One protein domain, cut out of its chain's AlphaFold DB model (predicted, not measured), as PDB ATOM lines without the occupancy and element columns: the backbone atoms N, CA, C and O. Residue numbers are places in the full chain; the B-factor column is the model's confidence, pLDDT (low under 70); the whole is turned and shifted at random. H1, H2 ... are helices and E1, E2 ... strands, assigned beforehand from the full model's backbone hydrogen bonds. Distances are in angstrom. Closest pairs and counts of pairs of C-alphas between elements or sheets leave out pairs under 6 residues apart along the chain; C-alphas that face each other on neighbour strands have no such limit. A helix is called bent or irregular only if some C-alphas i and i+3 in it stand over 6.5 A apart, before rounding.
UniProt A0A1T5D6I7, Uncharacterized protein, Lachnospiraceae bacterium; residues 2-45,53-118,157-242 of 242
ATOM      1  N   LYS A   2     -14.154  18.386  28.338       87.31
ATOM      2  CA  LYS A   2     -14.251  16.924  28.543       87.31
ATOM      3  C   LYS A   2     -13.284  16.103  27.676       87.31
ATOM      4  O   LYS A   2     -12.463  15.385  28.215       87.31
ATOM      5  N   GLU A   3     -13.299  16.297  26.357       90.31
ATOM      6  CA  GLU A   3     -12.404  15.575  25.432       90.31
ATOM      7  C   GLU A   3     -10.910  15.779  25.741       90.31
ATOM      8  O   GLU A   3     -10.096  14.890  25.509       90.31
ATOM      9  N   ILE A   4     -10.542  16.952  26.271       91.56
ATOM     10  CA  ILE A   4      -9.165  17.250  26.677       91.56
ATOM     11  C   ILE A   4      -8.801  16.433  27.921       91.56
ATOM     12  O   ILE A   4      -7.700  15.897  27.986       91.56
ATOM     13  N   ILE A   5      -9.724  16.322  28.878       93.56
ATOM     14  CA  ILE A   5      -9.555  15.492  30.076       93.56
ATOM     15  C   ILE A   5      -9.502  14.009  29.698       93.56
ATOM     16  O   ILE A   5      -8.611  13.308  30.165       93.56
ATOM     17  N   ASP A   6     -10.379  13.545  28.804       93.56
ATOM     18  CA  ASP A   6     -10.373  12.160  28.312       93.56
ATOM     19  C   ASP A   6      -9.022  11.808  27.671       93.56
ATOM     20  O   ASP A   6      -8.420  10.775  27.972       93.56
ATOM     21  N   ASP A   7      -8.509  12.689  26.806       94.94
ATOM     22  CA  ASP A   7      -7.189  12.516  26.206       94.94
ATOM     23  C   ASP A   7      -6.068  12.581  27.257       94.94
ATOM     24  O   ASP A   7      -5.132  11.784  27.196       94.94
ATOM     25  N   PHE A   8      -6.150  13.484  28.234       93.50
ATOM     26  CA  PHE A   8      -5.173  13.587  29.319       93.50
ATOM     27  C   PHE A   8      -5.098  12.296  30.144       93.50
ATOM     28  O   PHE A   8      -4.030  11.690  30.228       93.50
ATOM     29  N   LEU A   9      -6.233  11.810  30.652       93.25
ATOM     30  CA  LEU A   9      -6.309  10.588  31.458       93.25
ATOM     31  C   LEU A   9      -5.878   9.343  30.673       93.25
ATOM     32  O   LEU A   9      -5.256   8.435  31.222       93.25
ATOM     33  N   LYS A  10      -6.149   9.302  29.364       94.38
ATOM     34  CA  LYS A  10      -5.706   8.203  28.497       94.38
ATOM     35  C   LYS A  10      -4.185   8.162  28.318       94.38
ATOM     36  O   LYS A  10      -3.622   7.071  28.194       94.38
ATOM     37  N   ASN A  11      -3.535   9.323  28.233       92.12
ATOM     38  CA  ASN A  11      -2.104   9.416  27.934       92.12
ATOM     39  C   ASN A  11      -1.219   9.455  29.188       92.12
ATOM     40  O   ASN A  11      -0.072   9.022  29.113       92.12
ATOM     41  N   GLU A  12      -1.744   9.906  30.326       90.88
ATOM     42  CA  GLU A  12      -1.013  10.040  31.591       90.88
ATOM     43  C   GLU A  12      -1.528   9.017  32.618       90.88
ATOM     44  O   GLU A  12      -2.238   9.349  33.567       90.88
ATOM     45  N   LYS A  13      -1.190   7.737  32.415       91.12
ATOM     46  CA  LYS A  13      -1.752   6.620  33.201       91.12
ATOM     47  C   LYS A  13      -1.485   6.713  34.703       91.12
ATOM     48  O   LYS A  13      -2.373   6.388  35.483       91.12
ATOM     49  N   ASP A  14      -0.297   7.157  35.105       90.44
ATOM     50  CA  ASP A  14       0.043   7.293  36.527       90.44
ATOM     51  C   ASP A  14      -0.845   8.342  37.203       90.44
ATOM     52  O   ASP A  14      -1.368   8.110  38.289       90.44
ATOM     53  N   VAL A  15      -1.121   9.444  36.496       91.50
ATOM     54  CA  VAL A  15      -2.054  10.480  36.949       91.50
ATOM     55  C   VAL A  15      -3.475   9.930  37.035       91.50
ATOM     56  O   VAL A  15      -4.164  10.181  38.018       91.50
ATOM     57  N   ALA A  16      -3.917   9.162  36.038       94.00
ATOM     58  CA  ALA A  16      -5.241   8.548  36.070       94.00
ATOM     59  C   ALA A  16      -5.409   7.619  37.285       94.00
ATOM     60  O   ALA A  16      -6.420   7.710  37.975       94.00
ATOM     61  N   ASN A  17      -4.402   6.793  37.592       95.25
ATOM     62  CA  ASN A  17      -4.414   5.912  38.764       95.25
ATOM     63  C   ASN A  17      -4.437   6.700  40.083       95.25
ATOM     64  O   ASN A  17      -5.181   6.352  40.998       95.25
ATOM     65  N   PHE A  18      -3.631   7.762  40.179       94.69
ATOM     66  CA  PHE A  18      -3.623   8.652  41.339       94.69
ATOM     67  C   PHE A  18      -5.007   9.276  41.578       94.69
ATOM     68  O   PHE A  18      -5.540   9.193  42.686       94.69
ATOM     69  N   LEU A  19      -5.616   9.848  40.534       96.19
ATOM     70  CA  LEU A  19      -6.921  10.504  40.626       96.19
ATOM     71  C   LEU A  19      -8.050   9.515  40.934       96.19
ATOM     72  O   LEU A  19      -8.921   9.840  41.737       96.19
ATOM     73  N   ASP A  20      -8.018   8.310  40.359       95.44
ATOM     74  CA  ASP A  20      -8.980   7.241  40.664       95.44
ATOM     75  C   ASP A  20      -8.951   6.876  42.158       95.44
ATOM     76  O   ASP A  20      -9.991   6.788  42.815       95.44
ATOM     77  N   GLY A  21      -7.749   6.811  42.746       95.31
ATOM     78  CA  GLY A  21      -7.560   6.614  44.185       95.31
ATOM     79  C   GLY A  21      -8.138   7.731  45.069       95.31
ATOM     80  O   GLY A  21      -8.366   7.512  46.262       95.31
ATOM     81  N   LEU A  22      -8.404   8.918  44.513       96.06
ATOM     82  CA  LEU A  22      -8.989  10.052  45.232       96.06
ATOM     83  C   LEU A  22     -10.513  10.134  45.122       96.06
ATOM     84  O   LEU A  22     -11.123  10.739  46.002       96.06
ATOM     85  N   VAL A  23     -11.144   9.536  44.105       94.94
ATOM     86  CA  VAL A  23     -12.591   9.698  43.835       94.94
ATOM     87  C   VAL A  23     -13.440   9.393  45.072       94.94
ATOM     88  O   VAL A  23     -14.336  10.159  45.413       94.94
ATOM     89  N   GLY A  24     -13.113   8.330  45.814       93.19
ATOM     90  CA  GLY A  24     -13.851   7.934  47.020       93.19
ATOM     91  C   GLY A  24     -13.719   8.884  48.219       93.19
ATOM     92  O   GLY A  24     -14.454   8.727  49.196       93.19
ATOM     93  N   ARG A  25     -12.794   9.855  48.180       95.69
ATOM     94  CA  ARG A  25     -12.592  10.844  49.253       95.69
ATOM     95  C   ARG A  25     -13.526  12.043  49.146       95.69
ATOM     96  O   ARG A  25     -13.738  12.709  50.156       95.69
ATOM     97  N   TYR A  26     -14.064  12.307  47.958       96.75
ATOM     98  CA  TYR A  26     -14.828  13.513  47.664       96.75
ATOM     99  C   TYR A  26     -16.242  13.178  47.197       96.75
ATOM    100  O   TYR A  26     -16.534  12.096  46.688       96.75
ATOM    101  N   ARG A  27     -17.146  14.134  47.373       95.38
ATOM    102  CA  ARG A  27     -18.537  14.083  46.927       95.38
ATOM    103  C   ARG A  27     -18.814  15.271  46.027       95.38
ATOM    104  O   ARG A  27     -18.197  16.322  46.158       95.38
ATOM    105  N   LEU A  28     -19.816  15.149  45.161       94.56
ATOM    106  CA  LEU A  28     -20.217  16.256  44.289       94.56
ATOM    107  C   LEU A  28     -20.576  17.529  45.086       94.56
ATOM    108  O   LEU A  28     -20.221  18.630  44.673       94.56
ATOM    109  N   ASN A  29     -21.168  17.358  46.275       94.44
ATOM    110  CA  ASN A  29     -21.518  18.439  47.206       94.44
ATOM    111  C   ASN A  29     -20.326  19.181  47.807       94.44
ATOM    112  O   ASN A  29     -20.501  20.272  48.358       94.44
ATOM    113  N   ASP A  30     -19.118  18.627  47.712       95.62
ATOM    114  CA  ASP A  30     -17.908  19.344  48.107       95.62
ATOM    115  C   ASP A  30     -17.581  20.448  47.097       95.62
ATOM    116  O   ASP A  30     -17.066  21.492  47.484       95.62
ATOM    117  N   PHE A  31     -17.955  20.256  45.829       96.44
ATOM    118  CA  PHE A  31     -17.657  21.171  44.729       96.44
ATOM    119  C   PHE A  31     -18.816  22.101  44.392       96.44
ATOM    120  O   PHE A  31     -18.587  23.267  44.070       96.44
ATOM    121  N   VAL A  32     -20.046  21.584  44.418       96.25
ATOM    122  CA  VAL A  32     -21.216  22.265  43.861       96.25
ATOM    123  C   VAL A  32     -22.357  22.308  44.866       96.25
ATOM    124  O   VAL A  32     -22.651  21.332  45.550       96.25
ATOM    125  N   ILE A  33     -23.024  23.453  44.914       95.38
ATOM    126  CA  ILE A  33     -24.303  23.655  45.583       95.38
ATOM    127  C   ILE A  33     -25.250  24.291  44.565       95.38
ATOM    128  O   ILE A  33     -24.835  25.071  43.709       95.38
ATOM    129  N   VAL A  34     -26.529  23.952  44.623       94.81
ATOM    130  CA  VAL A  34     -27.522  24.433  43.657       94.81
ATOM    131  C   VAL A  34     -28.747  24.972  44.382       94.81
ATOM    132  O   VAL A  34     -28.936  24.679  45.556       94.81
ATOM    133  N   ASP A  35     -29.608  25.743  43.726       92.94
ATOM    134  CA  ASP A  35     -30.959  25.943  44.261       92.94
ATOM    135  C   ASP A  35     -31.874  24.745  43.962       92.94
ATOM    136  O   ASP A  35     -31.551  23.841  43.185       92.94
ATOM    137  N   ARG A  36     -33.046  24.720  44.605       89.69
ATOM    138  CA  ARG A  36     -34.006  23.612  44.468       89.69
ATOM    139  C   ARG A  36     -34.478  23.399  43.030       89.69
ATOM    140  O   ARG A  36     -34.677  22.258  42.627       89.69
ATOM    141  N   THR A  37     -34.659  24.478  42.277       89.81
ATOM    142  CA  THR A  37     -35.120  24.427  40.885       89.81
ATOM    143  C   THR A  37     -34.053  23.799  39.991       89.81
ATOM    144  O   THR A  37     -34.340  22.891  39.214       89.81
ATOM    145  N   THR A  38     -32.803  24.221  40.161       90.44
ATOM    146  CA  THR A  38     -31.643  23.693  39.442       90.44
ATOM    147  C   THR A  38     -31.402  22.230  39.805       90.44
ATOM    148  O   THR A  38     -31.160  21.416  38.916       90.44
ATOM    149  N   LYS A  39     -31.547  21.857  41.085       91.12
ATOM    150  CA  LYS A  39     -31.494  20.453  41.516       91.12
ATOM    151  C   LYS A  39     -32.531  19.601  40.787       91.12
ATOM    152  O   LYS A  39     -32.162  18.623  40.143       91.12
ATOM    153  N   ALA A  40     -33.799  20.010  40.832       88.06
ATOM    154  CA  ALA A  40     -34.888  19.289  40.178       88.06
ATOM    155  C   ALA A  40     -34.652  19.151  38.664       88.06
ATOM    156  O   ALA A  40     -34.881  18.089  38.091       88.06
ATOM    157  N   PHE A  41     -34.126  20.191  38.016       88.50
ATOM    158  CA  PHE A  41     -33.763  20.137  36.602       88.50
ATOM    159  C   PHE A  41     -32.671  19.111  36.296       88.50
ATOM    160  O   PHE A  41     -32.805  18.349  35.334       88.50
ATOM    161  N   LEU A  42     -31.596  19.093  37.091       87.12
ATOM    162  CA  LEU A  42     -30.489  18.154  36.916       87.12
ATOM    163  C   LEU A  42     -30.958  16.709  37.151       87.12
ATOM    164  O   LEU A  42     -30.653  15.830  36.345       87.12
ATOM    165  N   GLU A  43     -31.789  16.476  38.173       87.00
ATOM    166  CA  GLU A  43     -32.419  15.174  38.448       87.00
ATOM    167  C   GLU A  43     -33.355  14.731  37.306       87.00
ATOM    168  O   GLU A  43     -33.333  13.571  36.885       87.00
ATOM    169  N   ASN A  44     -34.117  15.667  36.732       84.00
ATOM    170  CA  ASN A  44     -35.029  15.424  35.610       84.00
ATOM    171  C   ASN A  44     -34.340  15.433  34.233       84.00
ATOM    172  O   ASN A  44     -35.023  15.306  33.209       84.00
ATOM    173  N   ARG A  45     -33.007  15.559  34.179       75.50
ATOM    174  CA  ARG A  45     -32.202  15.604  32.942       75.50
ATOM    175  C   ARG A  45     -32.667  16.679  31.955       75.50
ATOM    176  O   ARG A  45     -32.718  16.450  30.747       75.50
ATOM    177  N   VAL A  53     -29.719  29.559  33.883       87.31
ATOM    178  CA  VAL A  53     -28.869  29.298  35.057       87.31
ATOM    179  C   VAL A  53     -27.811  30.373  35.163       87.31
ATOM    180  O   VAL A  53     -27.118  30.675  34.193       87.31
ATOM    181  N   HIS A  54     -27.631  30.876  36.372       90.81
ATOM    182  CA  HIS A  54     -26.517  31.722  36.746       90.81
ATOM    183  C   HIS A  54     -25.550  30.940  37.631       90.81
ATOM    184  O   HIS A  54     -25.968  30.187  38.511       90.81
ATOM    185  N   GLY A  55     -24.255  31.125  37.382       91.94
ATOM    186  CA  GLY A  55     -23.180  30.497  38.137       91.94
ATOM    187  C   GLY A  55     -22.316  31.530  38.862       91.94
ATOM    188  O   GLY A  55     -22.035  32.590  38.308       91.94
ATOM    189  N   CYS A  56     -21.872  31.225  40.080       93.81
ATOM    190  CA  CYS A  56     -20.840  32.001  40.782       93.81
ATOM    191  C   CYS A  56     -20.052  31.123  41.765       93.81
ATOM    192  O   CYS A  56     -20.377  29.948  41.945       93.81
ATOM    193  N   MET A  57     -19.036  31.687  42.424       94.12
ATOM    194  CA  MET A  57     -18.426  31.045  43.593       94.12
ATOM    195  C   MET A  57     -19.102  31.515  44.873       94.12
ATOM    196  O   MET A  57     -19.462  32.678  45.026       94.12
ATOM    197  N   TYR A  58     -19.210  30.617  45.837       93.81
ATOM    198  CA  TYR A  58     -19.649  30.900  47.189       93.81
ATOM    199  C   TYR A  58     -18.486  30.719  48.155       93.81
ATOM    200  O   TYR A  58     -17.907  29.636  48.245       93.81
ATOM    201  N   TYR A  59     -18.159  31.777  48.896       91.88
ATOM    202  CA  TYR A  59     -17.150  31.737  49.941       91.88
ATOM    203  C   TYR A  59     -17.780  31.254  51.253       91.88
ATOM    204  O   TYR A  59     -18.448  32.007  51.968       91.88
ATOM    205  N   CYS A  60     -17.556  29.982  51.578       89.12
ATOM    206  CA  CYS A  60     -18.214  29.244  52.652       89.12
ATOM    207  C   CYS A  60     -18.031  29.892  54.027       89.12
ATOM    208  O   CYS A  60     -18.984  29.981  54.802       89.12
ATOM    209  N   ARG A  61     -16.820  30.376  54.333       86.25
ATOM    210  CA  ARG A  61     -16.506  30.959  55.647       86.25
ATOM    211  C   ARG A  61     -17.191  32.308  55.867       86.25
ATOM    212  O   ARG A  61     -17.702  32.548  56.957       86.25
ATOM    213  N   ALA A  62     -17.186  33.175  54.856       86.06
ATOM    214  CA  ALA A  62     -17.851  34.476  54.934       86.06
ATOM    215  C   ALA A  62     -19.360  34.387  54.670       86.06
ATOM    216  O   ALA A  62     -20.076  35.342  54.957       86.06
ATOM    217  N   LYS A  63     -19.833  33.252  54.138       87.81
ATOM    218  CA  LYS A  63     -21.195  33.047  53.641       87.81
ATOM    219  C   LYS A  63     -21.591  34.096  52.608       87.81
ATOM    220  O   LYS A  63     -22.621  34.751  52.729       87.81
ATOM    221  N   GLN A  64     -20.735  34.287  51.610       89.06
ATOM    222  CA  GLN A  64     -20.903  35.335  50.607       89.06
ATOM    223  C   GLN A  64     -20.833  34.768  49.197       89.06
ATOM    224  O   GLN A  64     -19.984  33.931  48.896       89.06
ATOM    225  N   LEU A  65     -21.723  35.259  48.334       90.12
ATOM    226  CA  LEU A  65     -21.605  35.079  46.893       90.12
ATOM    227  C   LEU A  65     -20.482  35.981  46.402       90.12
ATOM    228  O   LEU A  65     -20.476  37.189  46.654       90.12
ATOM    229  N   TYR A  66     -19.531  35.371  45.725       84.62
ATOM    230  CA  TYR A  66     -18.384  36.034  45.160       84.62
ATOM    231  C   TYR A  66     -18.754  36.395  43.714       84.62
ATOM    232  O   TYR A  66     -18.982  35.518  42.882       84.62
ATOM    233  N   LEU A  67     -18.983  37.693  43.484       83.19
ATOM    234  CA  LEU A  67     -19.570  38.261  42.258       83.19
ATOM    235  C   LEU A  67     -18.713  39.380  41.648       83.19
ATOM    236  O   LEU A  67     -19.027  39.867  40.562       83.19
ATOM    237  N   ASP A  68     -17.684  39.815  42.371       74.19
ATOM    238  CA  ASP A  68     -16.736  40.830  41.935       74.19
ATOM    239  C   ASP A  68     -15.419  40.139  41.606       74.19
ATOM    240  O   ASP A  68     -14.889  39.399  42.431       74.19
ATOM    241  N   PHE A  69     -14.950  40.325  40.380       74.25
ATOM    242  CA  PHE A  69     -13.840  39.576  39.815       74.25
ATOM    243  C   PHE A  69     -12.985  40.504  38.979       74.25
ATOM    244  O   PHE A  69     -13.503  41.263  38.151       74.25
ATOM    245  N   ASP A  70     -11.669  40.371  39.101       82.56
ATOM    246  CA  ASP A  70     -10.801  40.897  38.062       82.56
ATOM    247  C   ASP A  70     -10.952  40.085  36.757       82.56
ATOM    248  O   ASP A  70     -11.635  39.058  36.678       82.56
ATOM    249  N   SER A  71     -10.308  40.555  35.686       84.19
ATOM    250  CA  SER A  71     -10.430  39.923  34.366       84.19
ATOM    251  C   SER A  71      -9.891  38.486  34.299       84.19
ATOM    252  O   SER A  71     -10.349  37.695  33.471       84.19
ATOM    253  N   VAL A  72      -8.905  38.144  35.133       88.94
ATOM    254  CA  VAL A  72      -8.272  36.821  35.149       88.94
ATOM    255  C   VAL A  72      -9.140  35.858  35.937       88.94
ATOM    256  O   VAL A  72      -9.494  34.804  35.403       88.94
ATOM    257  N   GLU A  73      -9.525  36.248  37.149       87.75
ATOM    258  CA  GLU A  73     -10.387  35.463  38.021       87.75
ATOM    259  C   GLU A  73     -11.735  35.194  37.351       87.75
ATOM    260  O   GLU A  73     -12.170  34.047  37.282       87.75
ATOM    261  N   SER A  74     -12.344  36.219  36.740       88.62
ATOM    262  CA  SER A  74     -13.607  36.080  36.008       88.62
ATOM    263  C   SER A  74     -13.500  35.052  34.882       88.62
ATOM    264  O   SER A  74     -14.362  34.186  34.734       88.62
ATOM    265  N   ARG A  75     -12.417  35.093  34.095       91.38
ATOM    266  CA  ARG A  75     -12.193  34.126  33.012       91.38
ATOM    267  C   ARG A  75     -12.033  32.707  33.555       91.38
ATOM    268  O   ARG A  75     -12.651  31.793  33.013       91.38
ATOM    269  N   LEU A  76     -11.182  32.520  34.566       93.12
ATOM    270  CA  LEU A  76     -10.921  31.208  35.168       93.12
ATOM    271  C   LEU A  76     -12.190  30.633  35.798       93.12
ATOM    272  O   LEU A  76     -12.493  29.454  35.622       93.12
ATOM    273  N   LEU A  77     -12.971  31.484  36.459       92.88
ATOM    274  CA  LEU A  77     -14.241  31.092  37.032       92.88
ATOM    275  C   LEU A  77     -15.234  30.652  35.960       92.88
ATOM    276  O   LEU A  77     -15.796  29.569  36.079       92.88
ATOM    277  N   HIS A  78     -15.454  31.457  34.919       91.69
ATOM    278  CA  HIS A  78     -16.380  31.079  33.851       91.69
ATOM    279  C   HIS A  78     -15.967  29.752  33.208       91.69
ATOM    280  O   HIS A  78     -16.806  28.877  33.025       91.69
ATOM    281  N   GLN A  79     -14.667  29.543  32.971       92.62
ATOM    282  CA  GLN A  79     -14.154  28.265  32.470       92.62
ATOM    283  C   GLN A  79     -14.482  27.089  33.400       92.62
ATOM    284  O   GLN A  79     -14.851  26.018  32.914       92.62
ATOM    285  N   TYR A  80     -14.358  27.276  34.716       95.44
ATOM    286  CA  TYR A  80     -14.674  26.243  35.700       95.44
ATOM    287  C   TYR A  80     -16.181  25.983  35.815       95.44
ATOM    288  O   TYR A  80     -16.600  24.827  35.813       95.44
ATOM    289  N   LEU A  81     -17.006  27.032  35.861       94.88
ATOM    290  CA  LEU A  81     -18.465  26.913  35.942       94.88
ATOM    291  C   LEU A  81     -19.052  26.275  34.683       94.88
ATOM    292  O   LEU A  81     -19.867  25.363  34.800       94.88
ATOM    293  N   ASP A  82     -18.603  26.689  33.497       92.88
ATOM    294  CA  ASP A  82     -19.019  26.093  32.223       92.88
ATOM    295  C   ASP A  82     -18.649  24.608  32.169       92.88
ATOM    296  O   ASP A  82     -19.432  23.761  31.720       92.88
ATOM    297  N   PHE A  83     -17.448  24.276  32.653       95.00
ATOM    298  CA  PHE A  83     -17.008  22.897  32.781       95.00
ATOM    299  C   PHE A  83     -17.920  22.115  33.732       95.00
ATOM    300  O   PHE A  83     -18.494  21.115  33.309       95.00
ATOM    301  N   LEU A  84     -18.112  22.579  34.969       95.31
ATOM    302  CA  LEU A  84     -18.976  21.923  35.950       95.31
ATOM    303  C   LEU A  84     -20.392  21.720  35.418       95.31
ATOM    304  O   LEU A  84     -20.915  20.613  35.506       95.31
ATOM    305  N   TRP A  85     -20.984  22.751  34.813       91.88
ATOM    306  CA  TRP A  85     -22.313  22.671  34.215       91.88
ATOM    307  C   TRP A  85     -22.390  21.578  33.145       91.88
ATOM    308  O   TRP A  85     -23.310  20.762  33.143       91.88
ATOM    309  N   THR A  86     -21.369  21.499  32.286       90.19
ATOM    310  CA  THR A  86     -21.263  20.450  31.265       90.19
ATOM    311  C   THR A  86     -21.176  19.056  31.888       90.19
ATOM    312  O   THR A  86     -21.862  18.143  31.435       90.19
ATOM    313  N   ILE A  87     -20.349  18.870  32.924       92.38
ATOM    314  CA  ILE A  87     -20.150  17.558  33.563       92.38
ATOM    315  C   ILE A  87     -21.368  17.139  34.394       92.38
ATOM    316  O   ILE A  87     -21.686  15.955  34.469       92.38
ATOM    317  N   MET A  88     -22.105  18.081  34.981       89.38
ATOM    318  CA  MET A  88     -23.326  17.762  35.725       89.38
ATOM    319  C   MET A  88     -24.416  17.133  34.849       89.38
ATOM    320  O   MET A  88     -25.193  16.328  35.355       89.38
ATOM    321  N   ALA A  89     -24.440  17.434  33.548       83.25
ATOM    322  CA  ALA A  89     -25.375  16.838  32.593       83.25
ATOM    323  C   ALA A  89     -24.996  15.410  32.143       83.25
ATOM    324  O   ALA A  89     -25.790  14.747  31.475       83.25
ATOM    325  N   LEU A  90     -23.793  14.937  32.481       83.56
ATOM    326  CA  LEU A  90     -23.287  13.622  32.093       83.56
ATOM    327  C   LEU A  90     -23.866  12.494  32.961       83.56
ATOM    328  O   LEU A  90     -24.210  12.696  34.130       83.56
ATOM    329  N   GLU A  91     -23.941  11.281  32.409       81.75
ATOM    330  CA  GLU A  91     -24.304  10.080  33.180       81.75
ATOM    331  C   GLU A  91     -23.103   9.510  33.943       81.75
ATOM    332  O   GLU A  91     -23.281   8.836  34.957       81.75
ATOM    333  N   GLU A  92     -21.891   9.806  33.475       82.38
ATOM    334  CA  GLU A  92     -20.638   9.359  34.068       82.38
ATOM    335  C   GLU A  92     -20.420   9.878  35.504       82.38
ATOM    336  O   GLU A  92     -21.056  10.832  35.975       82.38
ATOM    337  N   GLU A  93     -19.486   9.223  36.203       85.62
ATOM    338  CA  GLU A  93     -18.984   9.634  37.516       85.62
ATOM    339  C   GLU A  93     -18.341  11.028  37.393       85.62
ATOM    340  O   GLU A  93     -17.471  11.247  36.554       85.62
ATOM    341  N   LYS A  94     -18.828  11.999  38.173       93.38
ATOM    342  CA  LYS A  94     -18.553  13.432  37.974       93.38
ATOM    343  C   LYS A  94     -17.317  13.888  38.734       93.38
ATOM    344  O   LYS A  94     -16.590  14.752  38.246       93.38
ATOM    345  N   VAL A  95     -17.084  13.327  39.918       95.94
ATOM    346  CA  VAL A  95     -16.003  13.732  40.818       95.94
ATOM    347  C   VAL A  95     -14.655  13.500  40.146       95.94
ATOM    348  O   VAL A  95     -13.837  14.410  40.132       95.94
ATOM    349  N   GLY A  96     -14.448  12.364  39.490       95.69
ATOM    350  CA  GLY A  96     -13.232  12.033  38.753       95.69
ATOM    351  C   GLY A  96     -12.912  13.041  37.653       95.69
ATOM    352  O   GLY A  96     -11.772  13.492  37.553       95.69
ATOM    353  N   TYR A  97     -13.912  13.493  36.885       95.94
ATOM    354  CA  TYR A  97     -13.706  14.572  35.911       95.94
ATOM    355  C   TYR A  97     -13.350  15.896  36.588       95.94
ATOM    356  O   TYR A  97     -12.493  16.619  36.082       95.94
ATOM    357  N   ILE A  98     -13.982  16.226  37.716       97.12
ATOM    358  CA  ILE A  98     -13.698  17.465  38.452       97.12
ATOM    359  C   ILE A  98     -12.282  17.449  39.037       97.12
ATOM    360  O   ILE A  98     -11.556  18.436  38.910       97.12
ATOM    361  N   LEU A  99     -11.860  16.322  39.611       97.50
ATOM    362  CA  LEU A  99     -10.496  16.109  40.091       97.50
ATOM    363  C   LEU A  99      -9.491  16.232  38.943       97.50
ATOM    364  O   LEU A  99      -8.514  16.970  39.056       97.50
ATOM    365  N   ALA A 100      -9.762  15.574  37.814       96.62
ATOM    366  CA  ALA A 100      -8.902  15.631  36.639       96.62
ATOM    367  C   ALA A 100      -8.803  17.040  36.045       96.62
ATOM    368  O   ALA A 100      -7.726  17.432  35.603       96.62
ATOM    369  N   TYR A 101      -9.892  17.812  36.061       96.44
ATOM    370  CA  TYR A 101      -9.879  19.216  35.658       96.44
ATOM    371  C   TYR A 101      -8.936  20.033  36.538       96.44
ATOM    372  O   TYR A 101      -8.011  20.652  36.015       96.44
ATOM    373  N   HIS A 102      -9.127  20.002  37.860       96.62
ATOM    374  CA  HIS A 102      -8.300  20.789  38.781       96.62
ATOM    375  C   HIS A 102      -6.829  20.386  38.700       96.62
ATOM    376  O   HIS A 102      -5.958  21.252  38.638       96.62
ATOM    377  N   TYR A 103      -6.547  19.084  38.621       95.38
ATOM    378  CA  TYR A 103      -5.183  18.583  38.484       95.38
ATOM    379  C   TYR A 103      -4.540  19.020  37.164       95.38
ATOM    380  O   TYR A 103      -3.395  19.465  37.141       95.38
ATOM    381  N   LEU A 104      -5.281  18.942  36.054       94.25
ATOM    382  CA  LEU A 104      -4.794  19.378  34.750       94.25
ATOM    383  C   LEU A 104      -4.522  20.886  34.723       94.25
ATOM    384  O   LEU A 104      -3.487  21.293  34.203       94.25
ATOM    385  N   GLU A 105      -5.421  21.715  35.253       93.62
ATOM    386  CA  GLU A 105      -5.214  23.168  35.288       93.62
ATOM    387  C   GLU A 105      -4.031  23.559  36.186       93.62
ATOM    388  O   GLU A 105      -3.234  24.411  35.789       93.62
ATOM    389  N   MET A 106      -3.844  22.878  37.322       91.06
ATOM    390  CA  MET A 106      -2.659  23.037  38.174       91.06
ATOM    391  C   MET A 106      -1.377  22.640  37.432       91.06
ATOM    392  O   MET A 106      -0.411  23.397  37.386       91.06
ATOM    393  N   ILE A 107      -1.364  21.496  36.740       88.69
ATOM    394  CA  ILE A 107      -0.188  21.109  35.954       88.69
ATOM    395  C   ILE A 107       0.076  22.097  34.816       88.69
ATOM    396  O   ILE A 107       1.233  22.389  34.526       88.69
ATOM    397  N   LYS A 108      -0.953  22.620  34.142       88.81
ATOM    398  CA  LYS A 108      -0.762  23.639  33.098       88.81
ATOM    399  C   LYS A 108      -0.134  24.905  33.668       88.81
ATOM    400  O   LYS A 108       0.769  25.452  33.033       88.81
ATOM    401  N   GLN A 109      -0.574  25.337  34.852       87.06
ATOM    402  CA  GLN A 109       0.025  26.457  35.574       87.06
ATOM    403  C   GLN A 109       1.510  26.191  35.830       87.06
ATOM    404  O   GLN A 109       2.358  26.997  35.442       87.06
ATOM    405  N   TRP A 110       1.828  25.017  36.374       82.06
ATOM    406  CA  TRP A 110       3.205  24.626  36.653       82.06
ATOM    407  C   TRP A 110       4.054  24.570  35.383       82.06
ATOM    408  O   TRP A 110       5.143  25.137  35.298       82.06
ATOM    409  N   ALA A 111       3.530  23.939  34.340       80.69
ATOM    410  CA  ALA A 111       4.218  23.775  33.076       80.69
ATOM    411  C   ALA A 111       4.462  25.114  32.362       80.69
ATOM    412  O   ALA A 111       5.527  25.305  31.770       80.69
ATOM    413  N   PHE A 112       3.525  26.064  32.450       80.00
ATOM    414  CA  PHE A 112       3.720  27.433  31.967       80.00
ATOM    415  C   PHE A 112       4.882  28.120  32.685       80.00
ATOM    416  O   PHE A 112       5.753  28.710  32.032       80.00
ATOM    417  N   GLN A 113       4.923  28.002  34.013       74.88
ATOM    418  CA  GLN A 113       5.990  28.578  34.824       74.88
ATOM    419  C   GLN A 113       7.354  27.986  34.493       74.88
ATOM    420  O   GLN A 113       8.321  28.730  34.374       74.88
ATOM    421  N   LEU A 114       7.415  26.679  34.254       70.44
ATOM    422  CA  LEU A 114       8.648  25.975  33.913       70.44
ATOM    423  C   LEU A 114       9.134  26.229  32.481       70.44
ATOM    424  O   LEU A 114      10.336  26.211  32.222       70.44
ATOM    425  N   THR A 115       8.215  26.447  31.536       65.00
ATOM    426  CA  THR A 115       8.551  26.457  30.102       65.00
ATOM    427  C   THR A 115       8.750  27.870  29.549       65.00
ATOM    428  O   THR A 115       9.649  28.091  28.727       65.00
ATOM    429  N   ILE A 116       7.907  28.830  29.952       61.75
ATOM    430  CA  ILE A 116       7.785  30.138  29.276       61.75
ATOM    431  C   ILE A 116       7.895  31.346  30.217       61.75
ATOM    432  O   ILE A 116       8.296  32.419  29.748       61.75
ATOM    433  N   SER A 117       7.567  31.213  31.506       56.16
ATOM    434  CA  SER A 117       7.622  32.344  32.445       56.16
ATOM    435  C   SER A 117       9.033  32.936  32.567       56.16
ATOM    436  O   SER A 117      10.031  32.219  32.591       56.16
ATOM    437  N   SER A 118       9.113  34.267  32.647       47.09
ATOM    438  CA  SER A 118      10.354  35.009  32.914       47.09
ATOM    439  C   SER A 118      10.873  34.831  34.342       47.09
ATOM    440  O   SER A 118      12.053  35.070  34.577       47.09
ATOM    441  N   GLU A 157      14.889  16.168  35.235       64.19
ATOM    442  CA  GLU A 157      14.853  16.347  33.775       64.19
ATOM    443  C   GLU A 157      13.650  15.630  33.139       64.19
ATOM    444  O   GLU A 157      13.005  16.177  32.245       64.19
ATOM    445  N   GLU A 158      13.292  14.453  33.654       72.06
ATOM    446  CA  GLU A 158      12.103  13.706  33.233       72.06
ATOM    447  C   GLU A 158      10.815  14.504  33.480       72.06
ATOM    448  O   GLU A 158       9.985  14.640  32.576       72.06
ATOM    449  N   SER A 159      10.683  15.102  34.666       74.88
ATOM    450  CA  SER A 159       9.565  15.983  35.008       74.88
ATOM    451  C   SER A 159       9.505  17.195  34.083       74.88
ATOM    452  O   SER A 159       8.430  17.520  33.579       74.88
ATOM    453  N   LEU A 160      10.639  17.845  33.790       71.00
ATOM    454  CA  LEU A 160      10.640  18.985  32.870       71.00
ATOM    455  C   LEU A 160      10.158  18.567  31.478       71.00
ATOM    456  O   LEU A 160       9.329  19.259  30.883       71.00
ATOM    457  N   VAL A 161      10.642  17.437  30.957       73.56
ATOM    458  CA  VAL A 161      10.207  16.914  29.654       73.56
ATOM    459  C   VAL A 161       8.707  16.618  29.670       73.56
ATOM    460  O   VAL A 161       7.997  16.998  28.733       73.56
ATOM    461  N   LYS A 162       8.205  15.991  30.740       80.19
ATOM    462  CA  LYS A 162       6.775  15.730  30.939       80.19
ATOM    463  C   LYS A 162       5.966  17.028  30.915       80.19
ATOM    464  O   LYS A 162       5.055  17.156  30.097       80.19
ATOM    465  N   TYR A 163       6.316  18.011  31.741       80.25
ATOM    466  CA  TYR A 163       5.577  19.272  31.824       80.25
ATOM    467  C   TYR A 163       5.668  20.082  30.534       80.25
ATOM    468  O   TYR A 163       4.656  20.594  30.070       80.25
ATOM    469  N   THR A 164       6.823  20.098  29.871       75.62
ATOM    470  CA  THR A 164       6.977  20.728  28.553       75.62
ATOM    471  C   THR A 164       6.029  20.100  27.524       75.62
ATOM    472  O   THR A 164       5.346  20.809  26.782       75.62
ATOM    473  N   ARG A 165       5.920  18.763  27.493       81.25
ATOM    474  CA  ARG A 165       4.970  18.061  26.612       81.25
ATOM    475  C   ARG A 165       3.521  18.402  26.948       81.25
ATOM    476  O   ARG A 165       2.742  18.669  26.034       81.25
ATOM    477  N   ILE A 166       3.169  18.410  28.234       84.31
ATOM    478  CA  ILE A 166       1.826  18.772  28.703       84.31
ATOM    479  C   ILE A 166       1.491  20.206  28.293       84.31
ATOM    480  O   ILE A 166       0.413  20.453  27.753       84.31
ATOM    481  N   PHE A 167       2.430  21.135  28.460       81.94
ATOM    482  CA  PHE A 167       2.266  22.525  28.073       81.94
ATOM    483  C   PHE A 167       1.918  22.666  26.590       81.94
ATOM    484  O   PHE A 167       0.848  23.169  26.249       81.94
ATOM    485  N   TYR A 168       2.767  22.154  25.696       80.62
ATOM    486  CA  TYR A 168       2.535  22.286  24.256       80.62
ATOM    487  C   TYR A 168       1.297  21.535  23.768       80.62
ATOM    488  O   TYR A 168       0.675  21.948  22.789       80.62
ATOM    489  N   LYS A 169       0.916  20.448  24.443       87.12
ATOM    490  CA  LYS A 169      -0.260  19.665  24.067       87.12
ATOM    491  C   LYS A 169      -1.569  20.295  24.543       87.12
ATOM    492  O   LYS A 169      -2.548  20.301  23.797       87.12
ATOM    493  N   TYR A 170      -1.597  20.821  25.765       88.88
ATOM    494  CA  TYR A 170      -2.839  21.194  26.445       88.88
ATOM    495  C   TYR A 170      -3.016  22.706  26.666       88.88
ATOM    496  O   TYR A 170      -4.120  23.135  27.004       88.88
ATOM    497  N   CYS A 171      -1.997  23.536  26.412       81.31
ATOM    498  CA  CYS A 171      -2.071  25.001  26.524       81.31
ATOM    499  C   CYS A 171      -2.242  25.669  25.149       81.31
ATOM    500  O   CYS A 171      -1.315  26.286  24.615       81.31
ATOM    501  N   ARG A 172      -3.452  25.568  24.577       62.78
ATOM    502  CA  ARG A 172      -3.768  26.026  23.205       62.78
ATOM    503  C   ARG A 172      -3.531  27.527  22.931       62.78
ATOM    504  O   ARG A 172      -3.333  27.868  21.774       62.78
ATOM    505  N   ASP A 173      -3.450  28.392  23.954       65.12
ATOM    506  CA  ASP A 173      -3.311  29.860  23.810       65.12
ATOM    507  C   ASP A 173      -2.251  30.496  24.737       65.12
ATOM    508  O   ASP A 173      -2.427  31.588  25.286       65.12
ATOM    509  N   HIS A 174      -1.118  29.822  24.927       58.34
ATOM    510  CA  HIS A 174      -0.090  30.246  25.887       58.34
ATOM    511  C   HIS A 174       0.510  31.648  25.679       58.34
ATOM    512  O   HIS A 174       1.049  32.238  26.609       58.34
ATOM    513  N   HIS A 175       0.424  32.220  24.476       56.53
ATOM    514  CA  HIS A 175       0.904  33.584  24.232       56.53
ATOM    515  C   HIS A 175       0.000  34.672  24.838       56.53
ATOM    516  O   HIS A 175       0.439  35.812  24.980       56.53
ATOM    517  N   LYS A 176      -1.255  34.344  25.170       63.59
ATOM    518  CA  LYS A 176      -2.251  35.286  25.714       63.59
ATOM    519  C   LYS A 176      -2.652  34.967  27.153       63.59
ATOM    520  O   LYS A 176      -3.160  35.844  27.845       63.59
ATOM    521  N   VAL A 177      -2.434  33.730  27.597       73.75
ATOM    522  CA  VAL A 177      -2.863  33.229  28.905       73.75
ATOM    523  C   VAL A 177      -1.642  32.981  29.786       73.75
ATOM    524  O   VAL A 177      -0.733  32.266  29.384       73.75
ATOM    525  N   LYS A 178      -1.637  33.576  30.984       78.19
ATOM    526  CA  LYS A 178      -0.571  33.415  31.993       78.19
ATOM    527  C   LYS A 178      -1.017  32.670  33.256       78.19
ATOM    528  O   LYS A 178      -0.188  32.362  34.100       78.19
ATOM    529  N   HIS A 179      -2.319  32.410  33.368       86.94
ATOM    530  CA  HIS A 179      -2.951  31.801  34.534       86.94
ATOM    531  C   HIS A 179      -3.894  30.698  34.060       86.94
ATOM    532  O   HIS A 179      -4.703  30.936  33.156       86.94
ATOM    533  N   TYR A 180      -3.802  29.515  34.649       90.69
ATOM    534  CA  TYR A 180      -4.563  28.337  34.223       90.69
ATOM    535  C   TYR A 180      -5.439  27.784  35.345       90.69
ATOM    536  O   TYR A 180      -6.590  27.429  35.111       90.69
ATOM    537  N   SER A 181      -4.932  27.789  36.574       92.94
ATOM    538  CA  SER A 181      -5.600  27.204  37.732       92.94
ATOM    539  C   SER A 181      -6.385  28.249  38.519       92.94
ATOM    540  O   SER A 181      -5.799  29.130  39.145       92.94
ATOM    541  N   LEU A 182      -7.721  28.133  38.527       93.75
ATOM    542  CA  LEU A 182      -8.576  28.935  39.413       93.75
ATOM    543  C   LEU A 182      -8.191  28.711  40.879       93.75
ATOM    544  O   LEU A 182      -8.101  29.667  41.639       93.75
ATOM    545  N   MET A 183      -7.947  27.453  41.254       94.06
ATOM    546  CA  MET A 183      -7.584  27.056  42.611       94.06
ATOM    547  C   MET A 183      -6.317  27.770  43.090       94.06
ATOM    548  O   MET A 183      -6.330  28.360  44.165       94.06
ATOM    549  N   GLU A 184      -5.243  27.755  42.299       90.62
ATOM    550  CA  GLU A 184      -3.998  28.441  42.672       90.62
ATOM    551  C   GLU A 184      -4.178  29.962  42.696       90.62
ATOM    552  O   GLU A 184      -3.643  30.613  43.592       90.62
ATOM    553  N   TYR A 185      -4.974  30.514  41.773       91.56
ATOM    554  CA  TYR A 185      -5.257  31.949  41.704       91.56
ATOM    555  C   TYR A 185      -5.951  32.458  42.974       91.56
ATOM    556  O   TYR A 185      -5.430  33.330  43.665       91.56
ATOM    557  N   VAL A 186      -7.092  31.865  43.342       90.19
ATOM    558  CA  VAL A 186      -7.902  32.334  44.487       90.19
ATOM    559  C   VAL A 186      -7.300  31.976  45.846       90.19
ATOM    560  O   VAL A 186      -7.694  32.525  46.875       90.19
ATOM    561  N   LEU A 187      -6.366  31.022  45.878       89.50
ATOM    562  CA  LEU A 187      -5.592  30.695  47.073       89.50
ATOM    563  C   LEU A 187      -4.286  31.492  47.174       89.50
ATOM    564  O   LEU A 187      -3.575  31.311  48.163       89.50
ATOM    565  N   GLU A 188      -3.984  32.352  46.193       85.94
ATOM    566  CA  GLU A 188      -2.739  33.128  46.099       85.94
ATOM    567  C   GLU A 188      -1.484  32.229  46.126       85.94
ATOM    568  O   GLU A 188      -0.446  32.567  46.698       85.94
ATOM    569  N   ARG A 189      -1.583  31.043  45.513       79.38
ATOM    570  CA  ARG A 189      -0.531  30.011  45.438       79.38
ATOM    571  C   ARG A 189      -0.049  29.771  44.018       79.38
ATOM    572  O   ARG A 189       0.253  28.657  43.623       79.38
ATOM    573  N   GLU A 190       0.007  30.830  43.232       70.50
ATOM    574  CA  GLU A 190       0.327  30.707  41.817       70.50
ATOM    575  C   GLU A 190       1.781  30.334  41.575       70.50
ATOM    576  O   GLU A 190       2.064  29.711  40.564       70.50
ATOM    577  N   ASN A 191       2.698  30.732  42.460       64.38
ATOM    578  CA  ASN A 191       4.115  30.404  42.354       64.38
ATOM    579  C   ASN A 191       4.378  29.025  42.942       64.38
ATOM    580  O   ASN A 191       3.959  28.735  44.061       64.38
ATOM    581  N   ILE A 192       5.151  28.211  42.235       60.66
ATOM    582  CA  ILE A 192       5.584  26.940  42.793       60.66
ATOM    583  C   ILE A 192       6.687  27.177  43.833       60.66
ATOM    584  O   ILE A 192       7.706  27.816  43.556       60.66
ATOM    585  N   PHE A 193       6.499  26.616  45.024       54.06
ATOM    586  CA  PHE A 193       7.466  26.697  46.122       54.06
ATOM    587  C   PHE A 193       8.112  25.348  46.474       54.06
ATOM    588  O   PHE A 193       9.080  25.331  47.234       54.06
ATOM    589  N   ASN A 194       7.622  24.243  45.905       54.12
ATOM    590  CA  ASN A 194       7.990  22.885  46.305       54.12
ATOM    591  C   ASN A 194       8.676  22.079  45.195       54.12
ATOM    592  O   ASN A 194       8.862  22.530  44.065       54.12
ATOM    593  N   ILE A 195       9.118  20.885  45.580       58.06
ATOM    594  CA  ILE A 195       9.866  19.934  44.760       58.06
ATOM    595  C   ILE A 195       8.876  19.020  44.016       58.06
ATOM    596  O   ILE A 195       7.850  18.648  44.576       58.06
ATOM    597  N   ASP A 196       9.187  18.596  42.784       58.22
ATOM    598  CA  ASP A 196       8.267  17.817  41.927       58.22
ATOM    599  C   ASP A 196       7.619  16.586  42.584       58.22
ATOM    600  O   ASP A 196       6.498  16.220  42.237       58.22
ATOM    601  N   TRP A 197       8.327  15.919  43.503       56.16
ATOM    602  CA  TRP A 197       7.862  14.699  44.175       56.16
ATOM    603  C   TRP A 197       6.748  14.950  45.200       56.16
ATOM    604  O   TRP A 197       6.206  13.997  45.757       56.16
ATOM    605  N   GLU A 198       6.366  16.209  45.418       72.06
ATOM    606  CA  GLU A 198       5.267  16.597  46.298       72.06
ATOM    607  C   GLU A 198       4.028  17.092  45.538       72.06
ATOM    608  O   GLU A 198       3.033  17.401  46.185       72.06
ATOM    609  N   LEU A 199       4.023  17.111  44.196       79.69
ATOM    610  CA  LEU A 199       2.912  17.674  43.408       79.69
ATOM    611  C   LEU A 199       1.556  17.023  43.719       79.69
ATOM    612  O   LEU A 199       0.552  17.711  43.874       79.69
ATOM    613  N   GLU A 200       1.509  15.695  43.816       88.12
ATOM    614  CA  GLU A 200       0.277  14.961  44.139       88.12
ATOM    615  C   GLU A 200      -0.241  15.305  45.541       88.12
ATOM    616  O   GLU A 200      -1.445  15.438  45.761       88.12
ATOM    617  N   ARG A 201       0.674  15.489  46.495       87.38
ATOM    618  CA  ARG A 201       0.341  15.889  47.861       87.38
ATOM    619  C   ARG A 201      -0.135  17.337  47.908       87.38
ATOM    620  O   ARG A 201      -1.164  17.619  48.510       87.38
ATOM    621  N   GLU A 202       0.590  18.229  47.244       86.81
ATOM    622  CA  GLU A 202       0.255  19.644  47.132       86.81
ATOM    623  C   GLU A 202      -1.101  19.837  46.452       86.81
ATOM    624  O   GLU A 202      -1.906  20.637  46.924       86.81
ATOM    625  N   PHE A 203      -1.410  19.045  45.423       92.56
ATOM    626  CA  PHE A 203      -2.739  19.019  44.827       92.56
ATOM    627  C   PHE A 203      -3.823  18.718  45.857       92.56
ATOM    628  O   PHE A 203      -4.794  19.464  45.942       92.56
ATOM    629  N   VAL A 204      -3.664  17.642  46.635       94.62
ATOM    630  CA  VAL A 204      -4.644  17.250  47.657       94.62
ATOM    631  C   VAL A 204      -4.805  18.354  48.699       94.62
ATOM    632  O   VAL A 204      -5.930  18.738  49.000       94.62
ATOM    633  N   ASP A 205      -3.701  18.903  49.208       92.31
ATOM    634  CA  ASP A 205      -3.732  19.948  50.234       92.31
ATOM    635  C   ASP A 205      -4.393  21.238  49.713       92.31
ATOM    636  O   ASP A 205      -5.187  21.873  50.417       92.31
ATOM    637  N   MET A 206      -4.098  21.633  48.469       92.94
ATOM    638  CA  MET A 206      -4.724  22.795  47.832       92.94
ATOM    639  C   MET A 206      -6.194  22.552  47.524       92.94
ATOM    640  O   MET A 206      -7.006  23.449  47.744       92.94
ATOM    641  N   LEU A 207      -6.544  21.354  47.062       96.44
ATOM    642  CA  LEU A 207      -7.919  20.983  46.779       96.44
ATOM    643  C   LEU A 207      -8.753  21.001  48.060       96.44
ATOM    644  O   LEU A 207      -9.800  21.638  48.095       96.44
ATOM    645  N   ASP A 208      -8.265  20.387  49.136       95.88
ATOM    646  CA  ASP A 208      -8.947  20.376  50.431       95.88
ATOM    647  C   ASP A 208      -9.138  21.811  50.960       95.88
ATOM    648  O   ASP A 208     -10.221  22.172  51.434       95.88
ATOM    649  N   LEU A 209      -8.125  22.677  50.816       94.88
ATOM    650  CA  LEU A 209      -8.231  24.092  51.186       94.88
ATOM    651  C   LEU A 209      -9.224  24.859  50.302       94.88
ATOM    652  O   LEU A 209      -9.979  25.696  50.811       94.88
ATOM    653  N   PHE A 210      -9.223  24.594  48.997       95.69
ATOM    654  CA  PHE A 210     -10.147  25.195  48.045       95.69
ATOM    655  C   PHE A 210     -11.583  24.811  48.374       95.69
ATOM    656  O   PHE A 210     -12.397  25.710  48.543       95.69
ATOM    657  N   LEU A 211     -11.879  23.525  48.571       95.06
ATOM    658  CA  LEU A 211     -13.224  23.022  48.890       95.06
ATOM    659  C   LEU A 211     -13.703  23.462  50.278       95.06
ATOM    660  O   LEU A 211     -14.893  23.690  50.496       95.06
ATOM    661  N   PHE A 212     -12.778  23.645  51.225       93.75
ATOM    662  CA  PHE A 212     -13.098  24.235  52.522       93.75
ATOM    663  C   PHE A 212     -13.541  25.701  52.399       93.75
ATOM    664  O   PHE A 212     -14.396  26.172  53.157       93.75
ATOM    665  N   ARG A 213     -12.946  26.451  51.466       94.06
ATOM    666  CA  ARG A 213     -13.226  27.879  51.286       94.06
ATOM    667  C   ARG A 213     -14.364  28.124  50.310       94.06
ATOM    668  O   ARG A 213     -15.209  28.966  50.594       94.06
ATOM    669  N   TYR A 214     -14.406  27.419  49.197       95.06
ATOM    670  CA  TYR A 214     -15.172  27.797  48.025       95.06
ATOM    671  C   TYR A 214     -16.008  26.642  47.495       95.06
ATOM    672  O   TYR A 214     -15.575  25.494  47.486       95.06
ATOM    673  N   LYS A 215     -17.198  26.977  46.998       95.75
ATOM    674  CA  LYS A 215     -18.064  26.062  46.249       95.75
ATOM    675  C   LYS A 215     -18.651  26.777  45.046       95.75
ATOM    676  O   LYS A 215     -18.960  27.961  45.137       95.75
ATOM    677  N   ALA A 216     -18.814  26.074  43.935       96.50
ATOM    678  CA  ALA A 216     -19.578  26.585  42.811       96.50
ATOM    679  C   ALA A 216     -21.068  26.584  43.164       96.50
ATOM    680  O   ALA A 216     -21.581  25.620  43.735       96.50
ATOM    681  N   VAL A 217     -21.760  27.663  42.820       95.62
ATOM    682  CA  VAL A 217     -23.205  27.802  42.986       95.62
ATOM    683  C   VAL A 217     -23.857  27.919  41.627       95.62
ATOM    684  O   VAL A 217     -23.431  28.754  40.834       95.62
ATOM    685  N   PHE A 218     -24.918  27.143  41.400       94.56
ATOM    686  CA  PHE A 218     -25.825  27.325  40.267       94.56
ATOM    687  C   PHE A 218     -27.236  27.647  40.752       94.56
ATOM    688  O   PHE A 218     -27.794  26.942  41.594       94.56
ATOM    689  N   THR A 219     -27.813  28.724  40.229       93.06
ATOM    690  CA  THR A 219     -29.142  29.190  40.626       93.06
ATOM    691  C   THR A 219     -29.911  29.774  39.449       93.06
ATOM    692  O   THR A 219     -29.327  30.305  38.507       93.06
ATOM    693  N   THR A 220     -31.234  29.692  39.511       90.88
ATOM    694  CA  THR A 220     -32.157  30.355  38.590       90.88
ATOM    695  C   THR A 220     -32.398  31.818  38.962       90.88
ATOM    696  O   THR A 220     -32.994  32.561  38.190       90.88
ATOM    697  N   GLU A 221     -31.980  32.248  40.156       89.38
ATOM    698  CA  GLU A 221     -32.074  33.645  40.583       89.38
ATOM    699  C   GLU A 221     -30.984  34.480  39.893       89.38
ATOM    700  O   GLU A 221     -29.826  34.071  39.786       89.38
ATOM    701  N   THR A 222     -31.336  35.677  39.425       88.44
ATOM    702  CA  THR A 222     -30.389  36.545  38.718       88.44
ATOM    703  C   THR A 222     -29.286  37.046  39.646       88.44
ATOM    704  O   THR A 222     -29.552  37.725  40.638       88.44
ATOM    705  N   LEU A 223     -28.034  36.789  39.266       89.12
ATOM    706  CA  LEU A 223     -26.852  37.247  39.990       89.12
ATOM    707  C   LEU A 223     -26.306  38.549  39.394       89.12
ATOM    708  O   LEU A 223     -26.082  38.641  38.189       89.12
ATOM    709  N   HIS A 224     -26.064  39.557  40.233       84.81
ATOM    710  CA  HIS A 224     -25.387  40.789  39.824       84.81
ATOM    711  C   HIS A 224     -24.590  41.421  40.972       84.81
ATOM    712  O   HIS A 224     -24.948  41.328  42.145       84.81
ATOM    713  N   MET A 225     -23.503  42.114  40.632       83.94
ATOM    714  CA  MET A 225     -22.585  42.715  41.609       83.94
ATOM    715  C   MET A 225     -23.290  43.683  42.576       83.94
ATOM    716  O   MET A 225     -22.982  43.715  43.765       83.94
ATOM    717  N   TYR A 226     -24.298  44.412  42.093       84.69
ATOM    718  CA  TYR A 226     -25.039  45.417  42.863       84.69
ATOM    719  C   TYR A 226     -26.287  44.879  43.588       84.69
ATOM    720  O   TYR A 226     -27.115  45.676  44.024       84.69
ATOM    721  N   MET A 227     -26.435  43.553  43.722       87.56
ATOM    722  CA  MET A 227     -27.552  42.953  44.465       87.56
ATOM    723  C   MET A 227     -27.630  43.481  45.893       87.56
ATOM    724  O   MET A 227     -26.605  43.588  46.577       87.56
ATOM    725  N   SER A 228     -28.855  43.733  46.360       87.06
ATOM    726  CA  SER A 228     -29.098  44.102  47.750       87.06
ATOM    727  C   SER A 228     -28.713  42.962  48.704       87.06
ATOM    728  O   SER A 228     -28.684  41.788  48.325       87.06
ATOM    729  N   GLY A 229     -28.436  43.298  49.969       86.88
ATOM    730  CA  GLY A 229     -28.132  42.294  50.995       86.88
ATOM    731  C   GLY A 229     -29.251  41.258  51.155       86.88
ATOM    732  O   GLY A 229     -28.968  40.065  51.203       86.88
ATOM    733  N   SER A 230     -30.513  41.698  51.121       88.00
ATOM    734  CA  SER A 230     -31.678  40.813  51.212       88.00
ATOM    735  C   SER A 230     -31.801  39.857  50.027       88.00
ATOM    736  O   SER A 230     -32.154  38.695  50.224       88.00
ATOM    737  N   ASP A 231     -31.478  40.301  48.807       89.50
ATOM    738  CA  ASP A 231     -31.525  39.420  47.632       89.50
ATOM    739  C   ASP A 231     -30.427  38.357  47.705       89.50
ATOM    740  O   ASP A 231     -30.670  37.184  47.419       89.50
ATOM    741  N   ARG A 232     -29.223  38.738  48.153       90.06
ATOM    742  CA  ARG A 232     -28.124  37.784  48.366       90.06
ATOM    743  C   ARG A 232     -28.478  36.753  49.435       90.06
ATOM    744  O   ARG A 232     -28.262  35.563  49.223       90.06
ATOM    745  N   GLU A 233     -29.041  37.191  50.559       90.38
ATOM    746  CA  GLU A 233     -29.496  36.297  51.629       90.38
ATOM    747  C   GLU A 233     -30.582  35.337  51.144       90.38
ATOM    748  O   GLU A 233     -30.513  34.144  51.443       90.38
ATOM    749  N   LYS A 234     -31.535  35.822  50.337       90.62
ATOM    750  CA  LYS A 234     -32.565  34.987  49.713       90.62
ATOM    751  C   LYS A 234     -31.932  33.876  48.873       90.62
ATOM    752  O   LYS A 234     -32.261  32.711  49.095       90.62
ATOM    753  N   VAL A 235     -31.001  34.210  47.972       91.69
ATOM    754  CA  VAL A 235     -30.291  33.209  47.152       91.69
ATOM    755  C   VAL A 235     -29.593  32.189  48.043       91.69
ATOM    756  O   VAL A 235     -29.859  30.998  47.917       91.69
ATOM    757  N   ILE A 236     -28.770  32.646  48.993       92.12
ATOM    758  CA  ILE A 236     -27.997  31.772  49.889       92.12
ATOM    759  C   ILE A 236     -28.918  30.848  50.699       92.12
ATOM    760  O   ILE A 236     -28.618  29.667  50.854       92.12
ATOM    761  N   SER A 237     -30.050  31.355  51.192       90.94
ATOM    762  CA  SER A 237     -31.008  30.571  51.982       90.94
ATOM    763  C   SER A 237     -31.729  29.479  51.182       90.94
ATOM    764  O   SER A 237     -32.226  28.518  51.770       90.94
ATOM    765  N   ASN A 238     -31.763  29.608  49.853       91.31
ATOM    766  CA  ASN A 238     -32.400  28.656  48.942       91.31
ATOM    767  C   ASN A 238     -31.446  27.577  48.418       91.31
ATOM    768  O   ASN A 238     -31.895  26.642  47.748       91.31
ATOM    769  N   LEU A 239     -30.153  27.704  48.713       92.81
ATOM    770  CA  LEU A 239     -29.138  26.754  48.296       92.81
ATOM    771  C   LEU A 239     -29.290  25.410  49.020       92.81
ATOM    772  O   LEU A 239     -29.539  25.344  50.225       92.81
ATOM    773  N   VAL A 240     -29.119  24.330  48.267       93.25
ATOM    774  CA  VAL A 240     -29.212  22.942  48.709       93.25
ATOM    775  C   VAL A 240     -28.078  22.114  48.113       93.25
ATOM    776  O   VAL A 240     -27.577  22.377  47.019       93.25
ATOM    777  N   GLU A 241     -27.686  21.085  48.852       91.50
ATOM    778  CA  GLU A 241     -26.801  20.040  48.353       91.50
ATOM    779  C   GLU A 241     -27.443  19.307  47.166       91.50
ATOM    780  O   GLU A 241     -28.651  19.022  47.187       91.50
ATOM    781  N   ILE A 242     -26.637  19.016  46.141       84.12
ATOM    782  CA  ILE A 242     -27.024  18.221  44.975       84.12
ATOM    783  C   ILE A 242     -27.128  16.733  45.327       84.12
ATOM    784  O   ILE A 242     -26.382  16.212  46.188       84.12
TER     785      ILE A 242
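This is residues 2 to 45, 53 to 118 and 157 to 242 of the 242 residues of an uncharacterized protein of Lachnospiraceae bacterium (UniProt A0A1T5D6I7). The domain is an elongated body in two parts: at one end a small, curled sheet of five strands with H5 across one face and H10 on the other, and at the other end helices H1, H2, H7 and H8 packed round the long helix H6. H5 and H6 form a helical hairpin that joins the two parts, and H9 packs on H8. The printed part has 196 residues with ten named helices and five named strands, in the order H1 H2 H3 E1 H4 E2 E3 H5 H6 H7 H8 H9 E4 H10 E5. The sheet, E3 E2 E4 E1 E5, is mixed, and so is the class, helices and strands; the whole is compact, with a radius of gyration of the C-alphas of 17.2 A and spans of 55 by 36 by 27 A.

H1, residues 2 to 11, begins at C-alpha 2 (-14.251, 16.924, 28.543). H2 is 13 to 23, H3 28 to 31, E1 32 to 35, H4 36 to 43, E2 54 to 59 and E3 64 to 66. H5, 71 to 88, is 25.7 A long, and H6, 94 to 115, is 31.1 A. H7 is 157 to 170, H8 182 to 186. H9, 196 to 213, 25.5 A, is irregular, with C-alphas 197 and 200 7.6 A apart. E4 is 214 to 219, H10 229 to 238, and E5, 239 to 241, ends at C-alpha 241 (-26.801, 20.040, 48.353).

H6 is the hub, touching five helices. Its residues 97 to 104 touch H1, closest C-alphas Ala 100 and Ile 5, 6.6 A; its residues 95 to 100 touch H2, Gly 96 and Val 23, 5.6 A. Its residues 107 to 115 touch H7, Ala 111 and Tyr 163, 4.9 A. H5 and H6, a hairpin, run opposite ways at a shallow tilt of 32 degrees. H8 touches H5, H6 and H9, for instance with the C-alphas of Leu 182 and Leu 76 5.4 A apart. The sheet and the helices on its two faces make three layers, with H5 on one face and H10 on the opposite face; H4 is on the sheet too, at a height over the sheet of 8.7 A. H5 lies over E2 and E4, at a height over the sheet of 8.8 A. H3 is on the sheet but over none of its strands; H9 only grazes it. E2 and E4 are antiparallel, N 56 and O 217 3.0 A; E3 and E2, a hairpin, have N 66 and O 57 at 2.8 A; E4 and E1 are parallel, N 33 and O 216 2.9 A; E1 and E5 are antiparallel, N 240 and O 34 2.7 A. Every O i to N i+4 pair is within hydrogen-bond range in H1, H2, H4, H5, H6, H7, H8 and H10, and 12 of 14 in H9; H3 is too short for one.

The C-alphas of Glu 157 and Ser 230, the two farthest apart, are 55.4 A apart. Residues 46 to 52 and 119 to 156 are not printed, with gaps of 14.3 A and 19.2 A between the C-alphas across the cuts. H7 to H8 is a long link of 11 residues. The mean pLDDT of the printed part is 86.7, and it is under 70 at residues 115 to 118, 157, 172 to 176 and 191 to 197.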